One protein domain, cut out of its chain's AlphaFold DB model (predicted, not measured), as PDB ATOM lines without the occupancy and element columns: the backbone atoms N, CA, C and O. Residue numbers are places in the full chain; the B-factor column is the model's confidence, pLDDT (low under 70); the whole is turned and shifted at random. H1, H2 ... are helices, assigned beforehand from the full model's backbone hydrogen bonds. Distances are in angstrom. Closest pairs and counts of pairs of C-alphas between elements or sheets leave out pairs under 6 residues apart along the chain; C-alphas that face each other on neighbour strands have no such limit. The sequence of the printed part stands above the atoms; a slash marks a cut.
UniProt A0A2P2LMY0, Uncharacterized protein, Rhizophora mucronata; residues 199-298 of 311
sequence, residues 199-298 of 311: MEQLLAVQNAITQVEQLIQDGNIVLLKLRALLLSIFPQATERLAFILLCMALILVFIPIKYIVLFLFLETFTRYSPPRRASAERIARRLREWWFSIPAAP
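Overview. This is residues 199 to 298 of the 311 residues of an uncharacterized protein of Rhizophora mucronata (UniProt A0A2P2LMY0). Four helices join end to end round an open middle: H2, H3 and H4 make three sides of a loose frame, and H1 is a long arm from its corner with H2, residues 199 to 220 sticking out. The 100 printed residues, all helix by class, have no named strand. The whole is only just extended, close to loose (radius of gyration of the C-alphas 19.1 A), spanning 58 by 38 by 26 A.

Arrangement. H1, residues 199 to 230, and H2, residues 235 to 254, touch only at the corner, closest at C-alphas 229 and 238, 5.5 A apart. H3, residues 257 to 270, is close to H2 but not clearly touching: C-alphas 252 and 260 are closest, 7.5 A apart. H4, residues 274 to 293, is apart from H1. O i to N i+4 pairs are within hydrogen-bond range throughout H1 and H3, 15 of 16 in H2, 14 of 16 in H4.

Along the chain. Find C-alpha 199 at (91.067, 132.818, 9.123); H1 runs 46.1 A. H4 ends at C-alpha 293, (83.387, 108.716, 43.215).

Size, cuts and confidence. The printed part has no cut; pLDDT is under 70 at, among others, residues 295 to 298.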
ATOM      1  N   MET A 199      91.681 132.554   7.819       64.31
ATOM      2  CA  MET A 199      91.067 132.818   9.123       64.31
ATOM      3  C   MET A 199      90.426 131.569   9.747       64.31
ATOM      4  O   MET A 199      90.531 131.374  10.958       64.31
ATOM      5  N   GLU A 200      89.827 130.689   8.940       70.56
ATOM      6  CA  GLU A 200      89.276 129.413   9.423       70.56
ATOM      7  C   GLU A 200      90.398 128.470   9.872       70.56
ATOM      8  O   GLU A 200      90.255 127.760  10.867       70.56
ATOM      9  N   GLN A 201      91.553 128.533   9.204       69.69
ATOM     10  CA  GLN A 201      92.741 127.765   9.573       69.69
ATOM     11  C   GLN A 201      93.339 128.233  10.908       69.69
ATOM     12  O   GLN A 201      93.678 127.402  11.750       69.69
ATOM     13  N   LEU A 202      93.428 129.546  11.143       76.06
ATOM     14  CA  LEU A 202      93.896 130.075  12.430       76.06
ATOM     15  C   LEU A 202      92.933 129.735  13.575       76.06
ATOM     16  O   LEU A 202      93.383 129.343  14.654       76.06
ATOM     17  N   LEU A 203      91.621 129.809  13.335       78.31
ATOM     18  CA  LEU A 203      90.612 129.432  14.326       78.31
ATOM     19  C   LEU A 203      90.669 127.931  14.640       78.31
ATOM     20  O   LEU A 203      90.608 127.545  15.808       78.31
ATOM     21  N   ALA A 204      90.859 127.085  13.623       76.94
ATOM     22  CA  ALA A 204      91.035 125.646  13.803       76.94
ATOM     23  C   ALA A 204      92.282 125.316  14.636       76.94
ATOM     24  O   ALA A 204      92.206 124.484  15.540       76.94
ATOM     25  N   VAL A 205      93.408 125.998  14.392       82.94
ATOM     26  CA  VAL A 205      94.642 125.814  15.172       82.94
ATOM     27  C   VAL A 205      94.456 126.271  16.615       82.94
ATOM     28  O   VAL A 205      94.845 125.553  17.533       82.94
ATOM     29  N   GLN A 206      93.821 127.420  16.847       82.75
ATOM     30  CA  GLN A 206      93.580 127.894  18.209       82.75
ATOM     31  C   GLN A 206      92.636 126.965  18.981       82.75
ATOM     32  O   GLN A 206      92.890 126.653  20.142       82.75
ATOM     33  N   ASN A 207      91.586 126.467  18.327       86.62
ATOM     34  CA  ASN A 207      90.694 125.478  18.921       86.62
ATOM     35  C   ASN A 207      91.434 124.161  19.226       86.62
ATOM     36  O   ASN A 207      91.248 123.585  20.295       86.62
ATOM     37  N   ALA A 208      92.327 123.719  18.335       80.94
ATOM     38  CA  ALA A 208      93.157 122.538  18.563       80.94
ATOM     39  C   ALA A 208      94.117 122.722  19.750       80.94
ATOM     40  O   ALA A 208      94.231 121.821  20.577       80.94
ATOM     41  N   ILE A 209      94.762 123.886  19.883       86.06
ATOM     42  CA  ILE A 209      95.658 124.186  21.013       86.06
ATOM     43  C   ILE A 209      94.883 124.158  22.335       86.06
ATOM     44  O   ILE A 209      95.311 123.484  23.271       86.06
ATOM     45  N   THR A 210      93.718 124.807  22.399       88.81
ATOM     46  CA  THR A 210      92.864 124.793  23.598       88.81
ATOM     47  C   THR A 210      92.402 123.374  23.952       88.81
ATOM     48  O   THR A 210      92.403 122.998  25.123       88.81
ATOM     49  N   GLN A 211      92.051 122.552  22.958       88.38
ATOM     50  CA  GLN A 211      91.688 121.147  23.188       88.38
ATOM     51  C   GLN A 211      92.864 120.320  23.717       88.38
ATOM     52  O   GLN A 211      92.676 119.477  24.594       88.38
ATOM     53  N   VAL A 212      94.080 120.560  23.219       84.69
ATOM     54  CA  VAL A 212      95.290 119.891  23.715       84.69
ATOM     55  C   VAL A 212      95.591 120.307  25.155       84.69
ATOM     56  O   VAL A 212      95.912 119.448  25.972       84.69
ATOM     57  N   GLU A 213      95.441 121.587  25.500       86.00
ATOM     58  CA  GLU A 213      95.609 122.064  26.878       86.00
ATOM     59  C   GLU A 213      94.610 121.394  27.835       86.00
ATOM     60  O   GLU A 213      95.010 120.884  28.884       86.00
ATOM     61  N   GLN A 214      93.339 121.294  27.435       88.06
ATOM     62  CA  GLN A 214      92.314 120.570  28.193       88.06
ATOM     63  C   GLN A 214      92.660 119.084  28.355       88.06
ATOM     64  O   GLN A 214      92.560 118.553  29.459       88.06
ATOM     65  N   LEU A 215      93.142 118.422  27.297       85.88
ATOM     66  CA  LEU A 215      93.571 117.022  27.355       85.88
ATOM     67  C   LEU A 215      94.745 116.823  28.326       85.88
ATOM     68  O   LEU A 215      94.769 115.849  29.078       85.88
ATOM     69  N   ILE A 216      95.714 117.743  28.327       87.38
ATOM     70  CA  ILE A 216      96.853 117.713  29.257       87.38
ATOM     71  C   ILE A 216      96.364 117.918  30.691       87.38
ATOM     72  O   ILE A 216      96.805 117.211  31.601       87.38
ATOM     73  N   GLN A 217      95.439 118.852  30.911       85.31
ATOM     74  CA  GLN A 217      94.885 119.125  32.231       85.31
ATOM     75  C   GLN A 217      94.086 117.931  32.771       85.31
ATOM     76  O   GLN A 217      94.320 117.499  33.905       85.31
ATOM     77  N   ASP A 218      93.212 117.348  31.954       86.25
ATOM     78  CA  ASP A 218      92.467 116.136  32.295       86.25
ATOM     79  C   ASP A 218      93.414 114.956  32.533       86.25
ATOM     80  O   ASP A 218      93.271 114.225  33.518       86.25
ATOM     81  N   GLY A 219      94.441 114.812  31.694       84.44
ATOM     82  CA  GLY A 219      95.504 113.825  31.858       84.44
ATOM     83  C   GLY A 219      96.222 113.967  33.200       84.44
ATOM     84  O   GLY A 219      96.383 112.978  33.915       84.44
ATOM     85  N   ASN A 220      96.573 115.191  33.596       87.44
ATOM     86  CA  ASN A 220      97.194 115.471  34.891       87.44
ATOM     87  C   ASN A 220      96.271 115.106  36.059       87.44
ATOM     88  O   ASN A 220      96.727 114.482  37.018       87.44
ATOM     89  N   ILE A 221      94.975 115.425  35.977       83.94
ATOM     90  CA  ILE A 221      93.982 115.042  36.996       83.94
ATOM     91  C   ILE A 221      93.897 113.515  37.120       83.94
ATOM     92  O   ILE A 221      93.878 112.983  38.235       83.94
ATOM     93  N   VAL A 222      93.884 112.794  35.995       82.94
ATOM     94  CA  VAL A 222      93.895 111.324  35.983       82.94
ATOM     95  C   VAL A 222      95.186 110.780  36.596       82.94
ATOM     96  O   VAL A 222      95.121 109.879  37.433       82.94
ATOM     97  N   LEU A 223      96.344 111.348  36.249       81.94
ATOM     98  CA  LEU A 223      97.641 110.945  36.801       81.94
ATOM     99  C   LEU A 223      97.692 111.144  38.321       81.94
ATOM    100  O   LEU A 223      98.187 110.284  39.048       81.94
ATOM    101  N   LEU A 224      97.140 112.255  38.810       83.44
ATOM    102  CA  LEU A 224      97.030 112.566  40.235       83.44
ATOM    103  C   LEU A 224      96.112 111.587  40.967       83.44
ATOM    104  O   LEU A 224      96.478 111.094  42.036       83.44
ATOM    105  N   LYS A 225      94.952 111.252  40.386       78.31
ATOM    106  CA  LYS A 225      94.061 110.210  40.923       78.31
ATOM    107  C   LYS A 225      94.759 108.853  40.972       78.31
ATOM    108  O   LYS A 225      94.699 108.172  41.992       78.31
ATOM    109  N   LEU A 226      95.465 108.480  39.907       77.25
ATOM    110  CA  LEU A 226      96.198 107.219  39.826       77.25
ATOM    111  C   LEU A 226      97.343 107.167  40.845       77.25
ATOM    112  O   LEU A 226      97.499 106.163  41.535       77.25
ATOM    113  N   ARG A 227      98.082 108.268  41.022       77.81
ATOM    114  CA  ARG A 227      99.096 108.403  42.076       77.81
ATOM    115  C   ARG A 227      98.485 108.243  43.470       77.81
ATOM    116  O   ARG A 227      99.070 107.554  44.300       77.81
ATOM    117  N   ALA A 228      97.328 108.849  43.729       78.06
ATOM    118  CA  ALA A 228      96.650 108.743  45.021       78.06
ATOM    119  C   ALA A 228      96.149 107.321  45.318       78.06
ATOM    120  O   ALA A 228      96.225 106.875  46.464       78.06
ATOM    121  N   LEU A 229      95.688 106.602  44.290       76.69
ATOM    122  CA  LEU A 229      95.328 105.185  44.385       76.69
ATOM    123  C   LEU A 229      96.561 104.305  44.625       76.69
ATOM    124  O   LEU A 229      96.540 103.456  45.506       76.69
ATOM    125  N   LEU A 230      97.662 104.524  43.899       71.62
ATOM    126  CA  LEU A 230      98.893 103.740  44.073       71.62
ATOM    127  C   LEU A 230      99.552 103.956  45.440       71.62
ATOM    128  O   LEU A 230     100.055 103.007  46.032       71.62
ATOM    129  N   LEU A 231      99.541 105.189  45.953       68.94
ATOM    130  CA  LEU A 231     100.080 105.522  47.276       68.94
ATOM    131  C   LEU A 231      99.107 105.197  48.425       68.94
ATOM    132  O   LEU A 231      99.380 105.556  49.566       68.94
ATOM    133  N   SER A 232      97.982 104.529  48.141       68.44
ATOM    134  CA  SER A 232      96.970 104.135  49.127       68.44
ATOM    135  C   SER A 232      96.431 105.294  49.981       68.44
ATOM    136  O   SER A 232      96.031 105.094  51.130       68.44
ATOM    137  N   ILE A 233      96.369 106.508  49.423       65.12
ATOM    138  CA  ILE A 233      95.813 107.689  50.111       65.12
ATOM    139  C   ILE A 233      94.312 107.481  50.393       65.12
ATOM    140  O   ILE A 233      93.788 107.960  51.395       65.12
ATOM    141  N   PHE A 234      93.635 106.696  49.545       67.44
ATOM    142  CA  PHE A 234      92.263 106.221  49.744       67.44
ATOM    143  C   PHE A 234      92.263 104.692  49.941       67.44
ATOM    144  O   PHE A 234      92.131 103.953  48.956       67.44
ATOM    145  N   PRO A 235      92.415 104.187  51.181       68.00
ATOM    146  CA  PRO A 235      92.619 102.757  51.443       68.00
ATOM    147  C   PRO A 235      91.457 101.894  50.929       68.00
ATOM    148  O   PRO A 235      91.679 100.878  50.279       68.00
ATOM    149  N   GLN A 236      90.211 102.360  51.067       70.00
ATOM    150  CA  GLN A 236      89.021 101.608  50.648       70.00
ATOM    151  C   GLN A 236      88.923 101.375  49.125       70.00
ATOM    152  O   GLN A 236      88.420 100.341  48.684       70.00
ATOM    153  N   ALA A 237      89.381 102.324  48.300       73.06
ATOM    154  CA  ALA A 237      89.402 102.164  46.842       73.06
ATOM    155  C   ALA A 237      90.613 101.336  46.385       73.06
ATOM    156  O   ALA A 237      90.509 100.530  45.458       73.06
ATOM    157  N   THR A 238      91.740 101.511  47.075       78.38
ATOM    158  CA  THR A 238      93.009 100.839  46.780       78.38
ATOM    159  C   THR A 238      92.938  99.346  47.092       78.38
ATOM    160  O   THR A 238      93.330  98.539  46.257       78.38
ATOM    161  N   GLU A 239      92.351  98.956  48.226       80.12
ATOM    162  CA  GLU A 239      92.144  97.547  48.590       80.12
ATOM    163  C   GLU A 239      91.269  96.808  47.570       80.12
ATOM    164  O   GLU A 239      91.600  95.699  47.148       80.12
ATOM    165  N   ARG A 240      90.179  97.437  47.108       81.81
ATOM    166  CA  ARG A 240      89.304  96.858  46.074       81.81
ATOM    167  C   ARG A 240      90.050  96.647  44.760       81.81
ATOM    168  O   ARG A 240      89.932  95.583  44.157       81.81
ATOM    169  N   LEU A 241      90.829  97.638  44.325       82.12
ATOM    170  CA  LEU A 241      91.660  97.525  43.127       82.12
ATOM    171  C   LEU A 241      92.740  96.451  43.273       82.12
ATOM    172  O   LEU A 241      92.926  95.658  42.353       82.12
ATOM    173  N   ALA A 242      93.418  96.395  44.420       83.94
ATOM    174  CA  ALA A 242      94.441  95.396  44.705       83.94
ATOM    175  C   ALA A 242      93.861  93.974  44.671       83.94
ATOM    176  O   ALA A 242      94.446  93.086  44.054       83.94
ATOM    177  N   PHE A 243      92.675  93.765  45.250       86.94
ATOM    178  CA  PHE A 243      91.981  92.479  45.198       86.94
ATOM    179  C   PHE A 243      91.582  92.083  43.766       86.94
ATOM    180  O   PHE A 243      91.771  90.931  43.371       86.94
ATOM    181  N   ILE A 244      91.082  93.030  42.962       85.00
ATOM    182  CA  ILE A 244      90.765  92.792  41.543       85.00
ATOM    183  C   ILE A 244      92.035  92.429  40.763       85.00
ATOM    184  O   ILE A 244      92.031  91.455  40.011       85.00
ATOM    185  N   LEU A 245      93.127  93.171  40.960       85.94
ATOM    186  CA  LEU A 245      94.417  92.904  40.319       85.94
ATOM    187  C   LEU A 245      94.965  91.528  40.698       85.94
ATOM    188  O   LEU A 245      95.439  90.805  39.825       85.94
ATOM    189  N   LEU A 246      94.853  91.137  41.968       89.62
ATOM    190  CA  LEU A 246      95.284  89.825  42.445       89.62
ATOM    191  C   LEU A 246      94.450  88.693  41.828       89.62
ATOM    192  O   LEU A 246      95.016  87.716  41.339       89.62
ATOM    193  N   CYS A 247      93.124  88.846  41.767       86.31
ATOM    194  CA  CYS A 247      92.252  87.900  41.065       86.31
ATOM    195  C   CYS A 247      92.631  87.777  39.579       86.31
ATOM    196  O   CYS A 247      92.763  86.667  39.064       86.31
ATOM    197  N   MET A 248      92.854  88.904  38.895       85.31
ATOM    198  CA  MET A 248      93.266  88.920  37.486       85.31
ATOM    199  C   MET A 248      94.637  88.269  37.273       85.31
ATOM    200  O   MET A 248      94.818  87.528  36.307       85.31
ATOM    201  N   ALA A 249      95.588  88.495  38.181       87.88
ATOM    202  CA  ALA A 249      96.909  87.878  38.130       87.88
ATOM    203  C   ALA A 249      96.832  86.353  38.299       87.88
ATOM    204  O   ALA A 249      97.467  85.627  37.538       87.88
ATOM    205  N   LEU A 250      96.010  85.855  39.230       89.94
ATOM    206  CA  LEU A 250      95.782  84.416  39.397       89.94
ATOM    207  C   LEU A 250      95.214  83.794  38.114       89.94
ATOM    208  O   LEU A 250      95.740  82.794  37.631       89.94
ATOM    209  N   ILE A 251      94.202  84.421  37.510       87.44
ATOM    210  CA  ILE A 251      93.622  83.966  36.236       87.44
ATOM    211  C   ILE A 251      94.697  83.896  35.137       87.44
ATOM    212  O   ILE A 251      94.753  82.914  34.401       87.44
ATOM    213  N   LEU A 252      95.578  84.897  35.055       83.69
ATOM    214  CA  LEU A 252      96.656  84.958  34.064       83.69
ATOM    215  C   LEU A 252      97.718  83.862  34.252       83.69
ATOM    216  O   LEU A 252      98.280  83.385  33.270       83.69
ATOM    217  N   VAL A 253      97.988  83.458  35.496       87.00
ATOM    218  CA  VAL A 253      98.944  82.385  35.820       87.00
ATOM    219  C   VAL A 253      98.361  81.004  35.519       87.00
ATOM    220  O   VAL A 253      99.066  80.140  35.001       87.00
ATOM    221  N   PHE A 254      97.081  80.780  35.827       86.69
ATOM    222  CA  PHE A 254      96.445  79.472  35.645       86.69
ATOM    223  C   PHE A 254      95.970  79.214  34.212       86.69
ATOM    224  O   PHE A 254      95.908  78.058  33.788       86.69
ATOM    225  N   ILE A 255      95.624  80.261  33.458       86.50
ATOM    226  CA  ILE A 255      95.075  80.126  32.110       86.50
ATOM    227  C   ILE A 255      96.161  80.441  31.071       86.50
ATOM    228  O   ILE A 255      96.722  81.534  31.074       86.50
ATOM    229  N   PRO A 256      96.435  79.535  30.112       84.44
ATOM    230  CA  PRO A 256      97.359  79.825  29.024       84.44
ATOM    231  C   PRO A 256      96.938  81.081  28.252       84.44
ATOM    232  O   PRO A 256      95.774  81.220  27.870       84.44
ATOM    233  N   ILE A 257      97.906  81.947  27.937       79.00
ATOM    234  CA  ILE A 257      97.697  83.253  27.279       79.00
ATOM    235  C   ILE A 257      96.799  83.145  26.033       79.00
ATOM    236  O   ILE A 257      95.980  84.022  25.784       79.00
ATOM    237  N   LYS A 258      96.882  82.037  25.283       81.31
ATOM    238  CA  LYS A 258      96.041  81.772  24.101       81.31
ATOM    239  C   LYS A 258      94.540  81.846  24.405       81.31
ATOM    240  O   LYS A 258      93.790  82.442  23.638       81.31
ATOM    241  N   TYR A 259      94.105  81.268  25.523       83.31
ATOM    242  CA  TYR A 259      92.697  81.277  25.920       83.31
ATOM    243  C   TYR A 259      92.274  82.627  26.488       83.31
ATOM    244  O   TYR A 259      91.127  83.015  26.315       83.31
ATOM    245  N   ILE A 260      93.197  83.367  27.103       84.25
ATOM    246  CA  ILE A 260      92.937  84.727  27.588       84.25
ATOM    247  C   ILE A 260      92.734  85.675  26.410       84.25
ATOM    248  O   ILE A 260      91.771  86.432  26.399       84.25
ATOM    249  N   VAL A 261      93.586  85.592  25.384       83.12
ATOM    250  CA  VAL A 261      93.440  86.372  24.145       83.12
ATOM    251  C   VAL A 261      92.128  86.027  23.440       83.12
ATOM    252  O   VAL A 261      91.398  86.927  23.030       83.12
ATOM    253  N   LEU A 262      91.790  84.738  23.349       85.88
ATOM    254  CA  LEU A 262      90.513  84.285  22.801       85.88
ATOM    255  C   LEU A 262      89.323  84.834  23.601       85.88
ATOM    256  O   LEU A 262      88.388  85.381  23.022       85.88
ATOM    257  N   PHE A 263      89.364  84.710  24.927       85.38
ATOM    258  CA  PHE A 263      88.311  85.194  25.810       85.38
ATOM    259  C   PHE A 263      88.150  86.711  25.706       85.38
ATOM    260  O   PHE A 263      87.026  87.185  25.595       85.38
ATOM    261  N   LEU A 264      89.250  87.466  25.661       85.56
ATOM    262  CA  LEU A 264      89.242  88.920  25.495       85.56
ATOM    263  C   LEU A 264      88.660  89.339  24.138       85.56
ATOM    264  O   LEU A 264      87.893  90.301  24.065       85.56
ATOM    265  N   PHE A 265      88.994  88.608  23.071       85.75
ATOM    266  CA  PHE A 265      88.414  88.814  21.746       85.75
ATOM    267  C   PHE A 265      86.897  88.597  21.768       85.75
ATOM    268  O   PHE A 265      86.154  89.483  21.345       85.75
ATOM    269  N   LEU A 266      86.426  87.477  22.333       84.69
ATOM    270  CA  LEU A 266      84.991  87.221  22.486       84.69
ATOM    271  C   LEU A 266      84.313  88.267  23.378       84.69
ATOM    272  O   LEU A 266      83.260  88.775  23.023       84.69
ATOM    273  N   GLU A 267      84.904  88.622  24.517       83.31
ATOM    274  CA  GLU A 267      84.384  89.653  25.424       83.31
ATOM    275  C   GLU A 267      84.187  90.982  24.701       83.31
ATOM    276  O   GLU A 267      83.136  91.599  24.841       83.31
ATOM    277  N   THR A 268      85.176  91.403  23.913       80.06
ATOM    278  CA  THR A 268      85.150  92.679  23.189       80.06
ATOM    279  C   THR A 268      84.147  92.639  22.041       80.06
ATOM    280  O   THR A 268      83.340  93.557  21.905       80.06
ATOM    281  N   PHE A 269      84.145  91.568  21.245       77.06
ATOM    282  CA  PHE A 269      83.261  91.446  20.089       77.06
ATOM    283  C   PHE A 269      81.806  91.212  20.515       77.06
ATOM    284  O   PHE A 269      80.896  91.857  20.009       77.06
ATOM    285  N   THR A 270      81.552  90.352  21.502       79.00
ATOM    286  CA  THR A 270      80.205  90.072  22.025       79.00
ATOM    287  C   THR A 270      79.675  91.200  22.924       79.00
ATOM    288  O   THR A 270      78.481  91.218  23.228       79.00
ATOM    289  N   ARG A 271      80.503  92.180  23.320       71.81
ATOM    290  CA  ARG A 271      80.076  93.330  24.143       71.81
ATOM    291  C   ARG A 271      78.924  94.117  23.524       71.81
ATOM    292  O   ARG A 271      78.032  94.552  24.246       71.81
ATOM    293  N   TYR A 272      78.946  94.265  22.205       69.19
ATOM    294  CA  TYR A 272      77.927  94.988  21.442       69.19
ATOM    295  C   TYR A 272      76.770  94.095  20.983       69.19
ATOM    296  O   TYR A 272      75.803  94.597  20.418       69.19
ATOM    297  N   SER A 273      76.828  92.787  21.264       73.38
ATOM    298  CA  SER A 273      75.760  91.866  20.877       73.38
ATOM    299  C   SER A 273      74.431  92.241  21.558       73.38
ATOM    300  O   SER A 273      74.428  92.571  22.753       73.38
ATOM    301  N   PRO A 274      73.286  92.136  20.852       68.12
ATOM    302  CA  PRO A 274      71.975  92.531  21.367       68.12
ATOM    303  C   PRO A 274      71.630  91.990  22.770       68.12
ATOM    304  O   PRO A 274      71.164  92.776  23.594       68.12
ATOM    305  N   PRO A 275      71.899  90.708  23.113       71.44
ATOM    306  CA  PRO A 275      71.540  90.186  24.431       71.44
ATOM    307  C   PRO A 275      72.465  90.657  25.566       71.44
ATOM    308  O   PRO A 275      72.029  90.696  26.715       71.44
ATOM    309  N   ARG A 276      73.733  91.016  25.295       68.81
ATOM    310  CA  ARG A 276      74.699  91.445  26.336       68.81
ATOM    311  C   ARG A 276      74.927  92.955  26.390       68.81
ATOM    312  O   ARG A 276      75.478  93.430  27.387       68.81
ATOM    313  N   ARG A 277      74.459  93.716  25.396       75.25
ATOM    314  CA  ARG A 277      74.603  95.178  25.329       75.25
ATOM    315  C   ARG A 277      74.095  95.875  26.593       75.25
ATOM    316  O   ARG A 277      74.820  96.669  27.184       75.25
ATOM    317  N   ALA A 278      72.903  95.513  27.070       76.38
ATOM    318  CA  ALA A 278      72.319  96.110  28.275       76.38
ATOM    319  C   ALA A 278      73.187  95.886  29.528       76.38
ATOM    320  O   ALA A 278      73.360  96.784  30.353       76.38
ATOM    321  N   SER A 279      73.777  94.695  29.672       77.62
ATOM    322  CA  SER A 279      74.678  94.390  30.787       77.62
ATOM    323  C   SER A 279      76.009  95.132  30.669       77.62
ATOM    324  O   SER A 279      76.496  95.664  31.665       77.62
ATOM    325  N   ALA A 280      76.583  95.196  29.466       78.19
ATOM    326  CA  ALA A 280      77.830  95.908  29.211       78.19
ATOM    327  C   ALA A 280      77.694  97.412  29.486       78.19
ATOM    328  O   ALA A 280      78.534  97.990  30.177       78.19
ATOM    329  N   GLU A 281      76.606  98.028  29.022       81.75
ATOM    330  CA  GLU A 281      76.301  99.429  29.315       81.75
ATOM    331  C   GLU A 281      76.105  99.658  30.817       81.75
ATOM    332  O   GLU A 281      76.641 100.620  31.364       81.75
ATOM    333  N   ARG A 282      75.407  98.753  31.517       83.38
ATOM    334  CA  ARG A 282      75.234  98.836  32.975       83.38
ATOM    335  C   ARG A 282      76.575  98.784  33.716       83.38
ATOM    336  O   ARG A 282      76.782  99.556  34.650       83.38
ATOM    337  N   ILE A 283      77.493  97.907  33.307       80.19
ATOM    338  CA  ILE A 283      78.841  97.819  33.895       80.19
ATOM    339  C   ILE A 283      79.646  99.085  33.590       80.19
ATOM    340  O   ILE A 283      80.277  99.628  34.494       80.19
ATOM    341  N   ALA A 284      79.589  99.594  32.358       80.56
ATOM    342  CA  ALA A 284      80.271 100.831  31.976       80.56
ATOM    343  C   ALA A 284      79.769 102.039  32.786       80.56
ATOM    344  O   ALA A 284      80.577 102.850  33.239       80.56
ATOM    345  N   ARG A 285      78.454 102.130  33.033       84.31
ATOM    346  CA  ARG A 285      77.858 103.163  33.897       84.31
ATOM    347  C   ARG A 285      78.355 103.041  35.337       84.31
ATOM    348  O   ARG A 285      78.869 104.017  35.867       84.31
ATOM    349  N   ARG A 286      78.328 101.839  35.924       84.19
ATOM    350  CA  ARG A 286      78.837 101.601  37.290       84.19
ATOM    351  C   ARG A 286      80.327 101.904  37.429       84.19
ATOM    352  O   ARG A 286      80.739 102.473  38.432       84.19
ATOM    353  N   LEU A 287      81.138 101.544  36.432       80.38
ATOM    354  CA  LEU A 287      82.564 101.881  36.403       80.38
ATOM    355  C   LEU A 287      82.775 103.389  36.329       80.38
ATOM    356  O   LEU A 287      83.652 103.910  37.007       80.38
ATOM    357  N   ARG A 288      81.962 104.090  35.536       82.81
ATOM    358  CA  ARG A 288      82.006 105.547  35.424       82.81
ATOM    359  C   ARG A 288      81.579 106.226  36.729       82.81
ATOM    360  O   ARG A 288      82.273 107.127  37.184       82.81
ATOM    361  N   GLU A 289      80.496 105.778  37.354       85.12
ATOM    362  CA  GLU A 289      80.047 106.256  38.671       85.12
ATOM    363  C   GLU A 289      81.116 106.018  39.740       85.12
ATOM    364  O   GLU A 289      81.483 106.934  40.475       85.12
ATOM    365  N   TRP A 290      81.686 104.812  39.773       82.06
ATOM    366  CA  TRP A 290      82.789 104.484  40.666       82.06
ATOM    367  C   TRP A 290      84.023 105.356  40.390       82.06
ATOM    368  O   TRP A 290      84.602 105.906  41.322       82.06
ATOM    369  N   TRP A 291      84.385 105.576  39.127       77.69
ATOM    370  CA  TRP A 291      85.506 106.439  38.744       77.69
ATOM    371  C   TRP A 291      85.309 107.900  39.176       77.69
ATOM    372  O   TRP A 291      86.245 108.553  39.648       77.69
ATOM    373  N   PHE A 292      84.085 108.415  39.053       77.44
ATOM    374  CA  PHE A 292      83.746 109.757  39.524       77.44
ATOM    375  C   PHE A 292      83.696 109.856  41.050       77.44
ATOM    376  O   PHE A 292      84.013 110.914  41.586       77.44
ATOM    377  N   SER A 293      83.385 108.760  41.748       72.69
ATOM    378  CA  SER A 293      83.387 108.716  43.215       72.69
ATOM    379  C   SER A 293      84.782 108.816  43.844       72.69
ATOM    380  O   SER A 293      84.883 109.082  45.037       72.69
ATOM    381  N   ILE A 294      85.858 108.633  43.067       71.06
ATOM    382  CA  ILE A 294      87.239 108.757  43.551       71.06
ATOM    383  C   ILE A 294      87.629 110.244  43.535       71.06
ATOM    384  O   ILE A 294      87.816 110.804  42.444       71.06
ATOM    385  N   PRO A 295      87.763 110.906  44.698       59.53
ATOM    386  CA  PRO A 295      88.162 112.306  44.743       59.53
ATOM    387  C   PRO A 295      89.597 112.471  44.227       59.53
ATOM    388  O   PRO A 295      90.476 111.648  44.487       59.53
ATOM    389  N   ALA A 296      89.842 113.537  43.462       57.53
ATOM    390  CA  ALA A 296      91.202 113.912  43.091       57.53
ATOM    391  C   ALA A 296      91.926 114.430  44.339       57.53
ATOM    392  O   ALA A 296      91.378 115.261  45.063       57.53
ATOM    393  N   ALA A 297      93.138 113.932  44.598       47.22
ATOM    394  CA  ALA A 297      93.968 114.478  45.663       47.22
ATOM    395  C   ALA A 297      94.171 115.984  45.402       47.22
ATOM    396  O   ALA A 297      94.549 116.346  44.282       47.22
ATOM    397  N   PRO A 298      93.882 116.863  46.379       48.22
ATOM    398  CA  PRO A 298      93.977 118.298  46.170       48.22
ATOM    399  C   PRO A 298      95.434 118.670  45.896       48.22
ATOM    400  O   PRO A 298      96.317 118.417  46.714       48.22
TER     401      PRO A 298